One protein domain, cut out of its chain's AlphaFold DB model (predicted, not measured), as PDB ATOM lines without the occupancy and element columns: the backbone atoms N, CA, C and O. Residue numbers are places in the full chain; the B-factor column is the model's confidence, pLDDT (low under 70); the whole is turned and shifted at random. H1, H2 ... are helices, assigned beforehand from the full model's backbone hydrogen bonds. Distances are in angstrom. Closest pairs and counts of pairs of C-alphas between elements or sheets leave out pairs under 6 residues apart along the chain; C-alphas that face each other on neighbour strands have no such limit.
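Overview. This is residues 124 to 190 of the 432 residues of an uncharacterized protein of Acidobacteria bacterium (UniProt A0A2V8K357). With little regular structure, this domain is a helical hairpin, H1 and H2, at one end, from which two long loops, residues 124 to 141 before H1 and residues 152 to 176 between the helices, swing out and back. You will find 67 printed residues, two named helices in the order H1, H2 and no named strand; the class is all helix, with only 23 residues in named elements. The whole is compact, with a radius of gyration of the C-alphas of 12.2 A and spans of 33 by 27 by 21 A.

Arrangement. Look at H1, residues 142 to 151, and H2, residues 177 to 189: they touch, their closest C-alphas being those of Tyr 146 and Thr 184, 6.0 A apart. This hairpin runs opposite ways at a steep tilt of 40 degrees. In both helices every O i to N i+4 pair is within hydrogen-bond range.

Along the chain. Find C-alpha 142 at (117.756, 121.493, 110.433); from there H1 runs 14.3 A to C-alpha 151. H2 runs 18.2 A from C-alpha 177 to C-alpha 189 at (107.036, 123.044, 110.302).

Size, cuts and confidence. The C-alphas of Arg 163 and Lys 178 are the farthest apart, 34.1 A. The link from H1 to H2 is long, 25 residues. The printed part has no cut, and no printed residue is under 70 in pLDDT.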
ATOM      1  N   GLY A 124     111.303 125.255 113.934       92.38
ATOM      2  CA  GLY A 124     111.548 125.325 112.499       92.38
ATOM      3  C   GLY A 124     112.246 126.610 112.051       92.38
ATOM      4  O   GLY A 124     112.928 126.589 111.029       92.38
ATOM      5  N   THR A 125     112.147 127.702 112.808       92.69
ATOM      6  CA  THR A 125     112.763 129.004 112.481       92.69
ATOM      7  C   THR A 125     114.258 129.048 112.806       92.69
ATOM      8  O   THR A 125     114.976 129.930 112.335       92.69
ATOM      9  N   LYS A 126     114.756 128.111 113.622       91.56
ATOM     10  CA  LYS A 126     116.131 128.150 114.123       91.56
ATOM     11  C   LYS A 126     117.148 128.073 112.980       91.56
ATOM     12  O   LYS A 126     117.128 127.141 112.175       91.56
ATOM     13  N   LEU A 127     118.062 129.040 112.915       92.50
ATOM     14  CA  LEU A 127     119.084 129.066 111.869       92.50
ATOM     15  C   LEU A 127     120.030 127.873 112.032       92.50
ATOM     16  O   LEU A 127     120.368 127.491 113.151       92.50
ATOM     17  N   ILE A 128     120.518 127.324 110.916       94.38
ATOM     18  CA  ILE A 128     121.484 126.209 110.935       94.38
ATOM     19  C   ILE A 128     122.731 126.593 111.750       94.38
ATOM     20  O   ILE A 128     123.238 125.780 112.509       94.38
ATOM     21  N   SER A 129     123.166 127.855 111.688       94.50
ATOM     22  CA  SER A 129     124.288 128.379 112.482       94.50
ATOM     23  C   SER A 129     124.038 128.426 113.996       94.50
ATOM     24  O   SER A 129     124.988 128.537 114.764       94.50
ATOM     25  N   GLN A 130     122.781 128.349 114.441       93.38
ATOM     26  CA  GLN A 130     122.400 128.281 115.857       93.38
ATOM     27  C   GLN A 130     122.252 126.834 116.353       93.38
ATOM     28  O   GLN A 130     121.945 126.610 117.530       93.38
ATOM     29  N   LEU A 131     122.395 125.852 115.461       94.25
ATOM     30  CA  LEU A 131     122.383 124.438 115.796       94.25
ATOM     31  C   LEU A 131     123.816 123.962 116.001       94.25
ATOM     32  O   LEU A 131     124.683 124.122 115.149       94.25
ATOM     33  N   ASP A 132     124.052 123.364 117.160       92.50
ATOM     34  CA  ASP A 132     125.340 122.786 117.494       92.50
ATOM     35  C   ASP A 132     125.390 121.327 117.026       92.50
ATOM     36  O   ASP A 132     124.701 120.468 117.582       92.50
ATOM     37  N   PHE A 133     126.194 121.055 115.999       94.56
ATOM     38  CA  PHE A 133     126.335 119.735 115.377       94.56
ATOM     39  C   PHE A 133     127.320 118.808 116.107       94.56
ATOM     40  O   PHE A 133     127.462 117.643 115.733       94.56
ATOM     41  N   GLY A 134     127.974 119.269 117.178       90.88
ATOM     42  CA  GLY A 134     128.980 118.443 117.843       90.88
ATOM     43  C   GLY A 134     130.189 118.176 116.945       90.88
ATOM     44  O   GLY A 134     130.561 118.998 116.111       90.88
ATOM     45  N   PHE A 135     130.789 117.001 117.121       92.69
ATOM     46  CA  PHE A 135     131.824 116.456 116.232       92.69
ATOM     47  C   PHE A 135     131.258 115.354 115.321       92.69
ATOM     48  O   PHE A 135     131.959 114.412 114.959       92.69
ATOM     49  N   LEU A 136     129.957 115.415 115.023       93.25
ATOM     50  CA  LEU A 136     129.240 114.337 114.353       93.25
ATOM     51  C   LEU A 136     129.337 114.477 112.830       93.25
ATOM     52  O   LEU A 136     129.093 115.567 112.315       93.25
ATOM     53  N   PRO A 137     129.600 113.387 112.089       92.94
ATOM     54  CA  PRO A 137     129.596 113.397 110.630       92.94
ATOM     55  C   PRO A 137     128.160 113.255 110.091       92.94
ATOM     56  O   PRO A 137     127.832 112.277 109.424       92.94
ATOM     57  N   ILE A 138     127.284 114.203 110.431       94.31
ATOM     58  CA  ILE A 138     125.884 114.236 109.978       94.31
ATOM     59  C   ILE A 138     125.664 115.354 108.960       94.31
ATOM     60  O   ILE A 138     126.483 116.259 108.819       94.31
ATOM     61  N   GLU A 139     124.537 115.315 108.254       93.81
ATOM     62  CA  GLU A 139     124.141 116.412 107.377       93.81
ATOM     63  C   GLU A 139     123.917 117.700 108.188       93.81
ATOM     64  O   GLU A 139     123.152 117.719 109.156       93.81
ATOM     65  N   HIS A 140     124.559 118.798 107.778       95.19
ATOM     66  CA  HIS A 140     124.428 120.110 108.423       95.19
ATOM     67  C   HIS A 140     123.149 120.836 107.983       95.19
ATOM     68  O   HIS A 140     123.181 121.918 107.397       95.19
ATOM     69  N   SER A 141     122.001 120.227 108.272       95.75
ATOM     70  CA  SER A 141     120.674 120.784 108.022       95.75
ATOM     71  C   SER A 141     119.808 120.727 109.281       95.75
ATOM     72  O   SER A 141     120.084 119.973 110.216       95.75
ATOM     73  N   ARG A 142     118.734 121.531 109.325       94.44
ATOM     74  CA  ARG A 142     117.756 121.493 110.433       94.44
ATOM     75  C   ARG A 142     117.195 120.084 110.616       94.44
ATOM     76  O   ARG A 142     117.146 119.575 111.730       94.44
ATOM     77  N   ARG A 143     116.805 119.459 109.503       95.56
ATOM     78  CA  ARG A 143     116.251 118.108 109.479       95.56
ATOM     79  C   ARG A 143     117.259 117.090 110.013       95.56
ATOM     80  O   ARG A 143     116.934 116.402 110.975       95.56
ATOM     81  N   GLY A 144     118.484 117.070 109.475       96.44
ATOM     82  CA  GLY A 144     119.536 116.156 109.934       96.44
ATOM     83  C   GLY A 144     119.858 116.315 111.422       96.44
ATOM     84  O   GLY A 144     120.003 115.325 112.142       96.44
ATOM     85  N   TRP A 145     119.874 117.555 111.926       97.00
ATOM     86  CA  TRP A 145     120.068 117.821 113.351       97.00
ATOM     87  C   TRP A 145     118.936 117.250 114.215       97.00
ATOM     88  O   TRP A 145     119.214 116.559 115.197       97.00
ATOM     89  N   TYR A 146     117.669 117.505 113.862       96.81
ATOM     90  CA  TYR A 146     116.515 117.004 114.619       96.81
ATOM     91  C   TYR A 146     116.422 115.480 114.592       96.81
ATOM     92  O   TYR A 146     116.226 114.876 115.647       96.81
ATOM     93  N   GLU A 147     116.639 114.849 113.436       97.31
ATOM     94  CA  GLU A 147     116.652 113.387 113.322       97.31
ATOM     95  C   GLU A 147     117.722 112.777 114.234       97.31
ATOM     96  O   GLU A 147     117.428 111.884 115.034       97.31
ATOM     97  N   GLN A 148     118.953 113.303 114.191       96.94
ATOM     98  CA  GLN A 148     120.031 112.824 115.055       96.94
ATOM     99  C   GLN A 148     119.724 113.065 116.537       96.94
ATOM    100  O   GLN A 148     120.014 112.208 117.380       96.94
ATOM    101  N   LYS A 149     119.118 114.212 116.868       95.81
ATOM    102  CA  LYS A 149     118.738 114.556 118.240       95.81
ATOM    103  C   LYS A 149     117.664 113.625 118.793       95.81
ATOM    104  O   LYS A 149     117.754 113.249 119.957       95.81
ATOM    105  N   LEU A 150     116.690 113.228 117.977       96.94
ATOM    106  CA  LEU A 150     115.632 112.295 118.368       96.94
ATOM    107  C   LEU A 150     116.146 110.853 118.491       96.94
ATOM    108  O   LEU A 150     115.739 110.147 119.410       96.94
ATOM    109  N   LYS A 151     117.070 110.431 117.614       96.75
ATOM    110  CA  LYS A 151     117.654 109.076 117.622       96.75
ATOM    111  C   LYS A 151     118.638 108.847 118.767       96.75
ATOM    112  O   LYS A 151     118.620 107.803 119.420       96.75
ATOM    113  N   ASN A 152     119.539 109.802 118.997       95.75
ATOM    114  CA  ASN A 152     120.546 109.702 120.046       95.75
ATOM    115  C   ASN A 152     120.891 111.091 120.609       95.75
ATOM    116  O   ASN A 152     121.893 111.691 120.220       95.75
ATOM    117  N   PRO A 153     120.093 111.624 121.549       94.44
ATOM    118  CA  PRO A 153     120.225 113.011 121.988       94.44
ATOM    119  C   PRO A 153     121.544 113.338 122.689       94.44
ATOM    120  O   PRO A 153     121.953 114.504 122.663       94.44
ATOM    121  N   ARG A 154     122.188 112.343 123.320       93.38
ATOM    122  CA  ARG A 154     123.426 112.499 124.104       93.38
ATOM    123  C   ARG A 154     124.705 112.364 123.274       93.38
ATOM    124  O   ARG A 154     125.774 112.691 123.773       93.38
ATOM    125  N   ILE A 155     124.613 111.956 122.004       94.81
ATOM    126  CA  ILE A 155     125.796 111.809 121.136       94.81
ATOM    127  C   ILE A 155     126.557 113.137 120.941       94.81
ATOM    128  O   ILE A 155     127.764 113.138 120.744       94.81
ATOM    129  N   PHE A 156     125.868 114.275 121.072       94.25
ATOM    130  CA  PHE A 156     126.439 115.622 120.938       94.25
ATOM    131  C   PHE A 156     127.403 116.021 122.070       94.25
ATOM    132  O   PHE A 156     128.058 117.059 121.963       94.25
ATOM    133  N   ASP A 157     127.485 115.235 123.147       93.94
ATOM    134  CA  ASP A 157     128.476 115.428 124.215       93.94
ATOM    135  C   ASP A 157     129.745 114.589 124.002       93.94
ATOM    136  O   ASP A 157     130.754 114.823 124.665       93.94
ATOM    137  N   VAL A 158     129.730 113.626 123.072       91.38
ATOM    138  CA  VAL A 158     130.877 112.744 122.826       91.38
ATOM    139  C   VAL A 158     132.066 113.552 122.304       91.38
ATOM    140  O   VAL A 158     131.939 114.357 121.383       91.38
ATOM    141  N   GLY A 159     133.237 113.330 122.907       90.31
ATOM    142  CA  GLY A 159     134.479 114.026 122.564       90.31
ATOM    143  C   GLY A 159     134.606 115.433 123.157       90.31
ATOM    144  O   GLY A 159     135.574 116.125 122.855       90.31
ATOM    145  N   ARG A 160     133.660 115.871 123.999       90.75
ATOM    146  CA  ARG A 160     133.688 117.188 124.649       90.75
ATOM    147  C   ARG A 160     134.076 117.086 126.113       90.75
ATOM    148  O   ARG A 160     133.663 116.168 126.815       90.75
ATOM    149  N   VAL A 161     134.823 118.080 126.581       89.81
ATOM    150  CA  VAL A 161     135.106 118.265 128.006       89.81
ATOM    151  C   VAL A 161     133.995 119.133 128.584       89.81
ATOM    152  O   VAL A 161     133.910 120.318 128.272       89.81
ATOM    153  N   LYS A 162     133.114 118.518 129.373       87.06
ATOM    154  CA  LYS A 162     131.968 119.164 130.019       87.06
ATOM    155  C   LYS A 162     131.903 118.765 131.480       87.06
ATOM    156  O   LYS A 162     132.215 117.622 131.820       87.06
ATOM    157  N   ARG A 163     131.448 119.686 132.324       82.88
ATOM    158  CA  ARG A 163     131.108 119.359 133.709       82.88
ATOM    159  C   ARG A 163     129.802 118.556 133.762       82.88
ATOM    160  O   ARG A 163     128.982 118.672 132.843       82.88
ATOM    161  N   PRO A 164     129.569 117.740 134.805       79.69
ATOM    162  CA  PRO A 164     128.364 116.916 134.915       79.69
ATOM    163  C   PRO A 164     127.041 117.685 134.734       79.69
ATOM    164  O   PRO A 164     126.078 117.148 134.186       79.69
ATOM    165  N   GLU A 165     126.986 118.948 135.155       77.44
ATOM    166  CA  GLU A 165     125.827 119.836 135.044       77.44
ATOM    167  C   GLU A 165     125.570 120.390 133.633       77.44
ATOM    168  O   GLU A 165     124.443 120.797 133.337       77.44
ATOM    169  N   GLU A 166     126.579 120.355 132.758       83.50
ATOM    170  CA  GLU A 166     126.537 120.842 131.369       83.50
ATOM    171  C   GLU A 166     126.156 119.740 130.363       83.50
ATOM    172  O   GLU A 166     125.936 120.013 129.174       83.50
ATOM    173  N   LEU A 167     126.094 118.488 130.826       87.50
ATOM    174  CA  LEU A 167     125.697 117.342 130.017       87.50
ATOM    175  C   LEU A 167     124.228 117.436 129.595       87.50
ATOM    176  O   LEU A 167     123.353 117.917 130.324       87.50
ATOM    177  N   LEU A 168     123.945 116.932 128.399       89.75
ATOM    178  CA  LEU A 168     122.617 116.931 127.810       89.75
ATOM    179  C   LEU A 168     121.666 116.015 128.583       89.75
ATOM    180  O   LEU A 168     121.949 114.854 128.882       89.75
ATOM    181  N   LYS A 169     120.482 116.557 128.862       87.62
ATOM    182  CA  LYS A 169     119.505 115.957 129.782       87.62
ATOM    183  C   LYS A 169     118.378 115.210 129.073       87.62
ATOM    184  O   LYS A 169     117.730 114.380 129.701       87.62
ATOM    185  N   MET A 170     118.166 115.475 127.781       88.75
ATOM    186  CA  MET A 170     117.108 114.840 126.989       88.75
ATOM    187  C   MET A 170     117.262 113.304 127.022       88.75
ATOM    188  O   MET A 170     118.331 112.801 126.652       88.75
ATOM    189  N   PRO A 171     116.237 112.560 127.481       88.75
ATOM    190  CA  PRO A 171     116.237 111.101 127.449       88.75
ATOM    191  C   PRO A 171     116.261 110.567 126.018       88.75
ATOM    192  O   PRO A 171     115.772 111.223 125.099       88.75
ATOM    193  N   ASN A 172     116.783 109.355 125.836       93.00
ATOM    194  CA  ASN A 172     116.540 108.614 124.606       93.00
ATOM    195  C   ASN A 172     115.181 107.913 124.726       93.00
ATOM    196  O   ASN A 172     115.018 107.028 125.561       93.00
ATOM    197  N   PHE A 173     114.213 108.340 123.919       92.69
ATOM    198  CA  PHE A 173     112.870 107.759 123.893       92.69
ATOM    199  C   PHE A 173     112.777 106.510 123.010       92.69
ATOM    200  O   PHE A 173     111.731 105.872 122.981       92.69
ATOM    201  N   HIS A 174     113.856 106.163 122.297       95.06
ATOM    202  CA  HIS A 174     113.918 105.021 121.385       95.06
ATOM    203  C   HIS A 174     112.814 105.048 120.319       95.06
ATOM    204  O   HIS A 174     112.216 104.023 119.997       95.06
ATOM    205  N   PHE A 175     112.547 106.241 119.778       96.12
ATOM    206  CA  PHE A 175     111.590 106.438 118.694       96.12
ATOM    207  C   PHE A 175     111.928 105.561 117.485       96.12
ATOM    208  O   PHE A 175     113.098 105.414 117.121       96.12
ATOM    209  N   SER A 176     110.894 105.010 116.844       97.31
ATOM    210  CA  SER A 176     111.060 104.322 115.563       97.31
ATOM    211  C   SER A 176     111.467 105.317 114.472       97.31
ATOM    212  O   SER A 176     111.203 106.513 114.594       97.31
ATOM    213  N   ASP A 177     112.052 104.849 113.367       96.94
ATOM    214  CA  ASP A 177     112.394 105.739 112.245       96.94
ATOM    215  C   ASP A 177     111.170 106.502 111.711       96.94
ATOM    216  O   ASP A 177     111.281 107.668 111.334       96.94
ATOM    217  N   LYS A 178     109.988 105.876 111.753       96.75
ATOM    218  CA  LYS A 178     108.720 106.511 111.379       96.75
ATOM    219  C   LYS A 178     108.339 107.639 112.339       96.75
ATOM    220  O   LYS A 178     107.901 108.695 111.890       96.75
ATOM    221  N   ASP A 179     108.501 107.429 113.644       96.31
ATOM    222  CA  ASP A 179     108.208 108.461 114.644       96.31
ATOM    223  C   ASP A 179     109.215 109.608 114.550       96.31
ATOM    224  O   ASP A 179     108.828 110.771 114.622       96.31
ATOM    225  N   VAL A 180     110.498 109.300 114.329       98.00
ATOM    226  CA  VAL A 180     111.541 110.312 114.118       98.00
ATOM    227  C   VAL A 180     111.217 111.181 112.904       98.00
ATOM    228  O   VAL A 180     111.285 112.406 113.012       98.00
ATOM    229  N   ASP A 181     110.839 110.577 111.777       97.25
ATOM    230  CA  ASP A 181     110.445 111.311 110.572       97.25
ATOM    231  C   ASP A 181     109.215 112.197 110.824       97.25
ATOM    232  O   ASP A 181     109.251 113.400 110.558       97.25
ATOM    233  N   ALA A 182     108.164 111.642 111.434       96.38
ATOM    234  CA  ALA A 182     106.938 112.376 111.738       96.38
ATOM    235  C   ALA A 182     107.182 113.556 112.697       96.38
ATOM    236  O   ALA A 182     106.757 114.681 112.421       96.38
ATOM    237  N   ILE A 183     107.905 113.329 113.800       97.12
ATOM    238  CA  ILE A 183     108.242 114.375 114.776       97.12
ATOM    239  C   ILE A 183     109.131 115.434 114.124       97.12
ATOM    240  O   ILE A 183     108.909 116.625 114.327       97.12
ATOM    241  N   THR A 184     110.106 115.037 113.305       96.94
ATOM    242  CA  THR A 184     110.965 115.991 112.591       96.94
ATOM    243  C   THR A 184     110.164 116.840 111.607       96.94
ATOM    244  O   THR A 184     110.386 118.050 111.522       96.94
ATOM    245  N   GLY A 185     109.202 116.245 110.898       94.31
ATOM    246  CA  GLY A 185     108.275 116.971 110.033       94.31
ATOM    247  C   GLY A 185     107.514 118.053 110.801       94.31
ATOM    248  O   GLY A 185     107.503 119.209 110.385       94.31
ATOM    249  N   VAL A 186     106.982 117.715 111.980       93.25
ATOM    250  CA  VAL A 186     106.333 118.695 112.862       93.25
ATOM    251  C   VAL A 186     107.326 119.770 113.304       93.25
ATOM    252  O   VAL A 186     107.086 120.944 113.041       93.25
ATOM    253  N   LEU A 187     108.464 119.403 113.898       95.06
ATOM    254  CA  LEU A 187     109.455 120.357 114.418       95.06
ATOM    255  C   LEU A 187     109.952 121.337 113.352       95.06
ATOM    256  O   LEU A 187     110.117 122.519 113.627       95.06
ATOM    257  N   THR A 188     110.164 120.866 112.125       92.50
ATOM    258  CA  THR A 188     110.601 121.720 111.012       92.50
ATOM    259  C   THR A 188     109.487 122.615 110.464       92.50
ATOM    260  O   THR A 188     109.799 123.663 109.895       92.50
ATOM    261  N   SER A 189     108.217 122.248 110.671       89.44
ATOM    262  CA  SER A 189     107.036 123.044 110.302       89.44
ATOM    263  C   SER A 189     106.646 124.114 111.329       89.44
ATOM    264  O   SER A 189     105.898 125.028 110.991       89.44
ATOM    265  N   LEU A 190     107.156 124.030 112.563       92.50
ATOM    266  CA  LEU A 190     106.926 125.005 113.635       92.50
ATOM    267  C   LEU A 190     107.746 126.280 113.381       92.50
ATOM    268  O   LEU A 190     108.789 126.505 113.994       92.50
TER     269      LEU A 190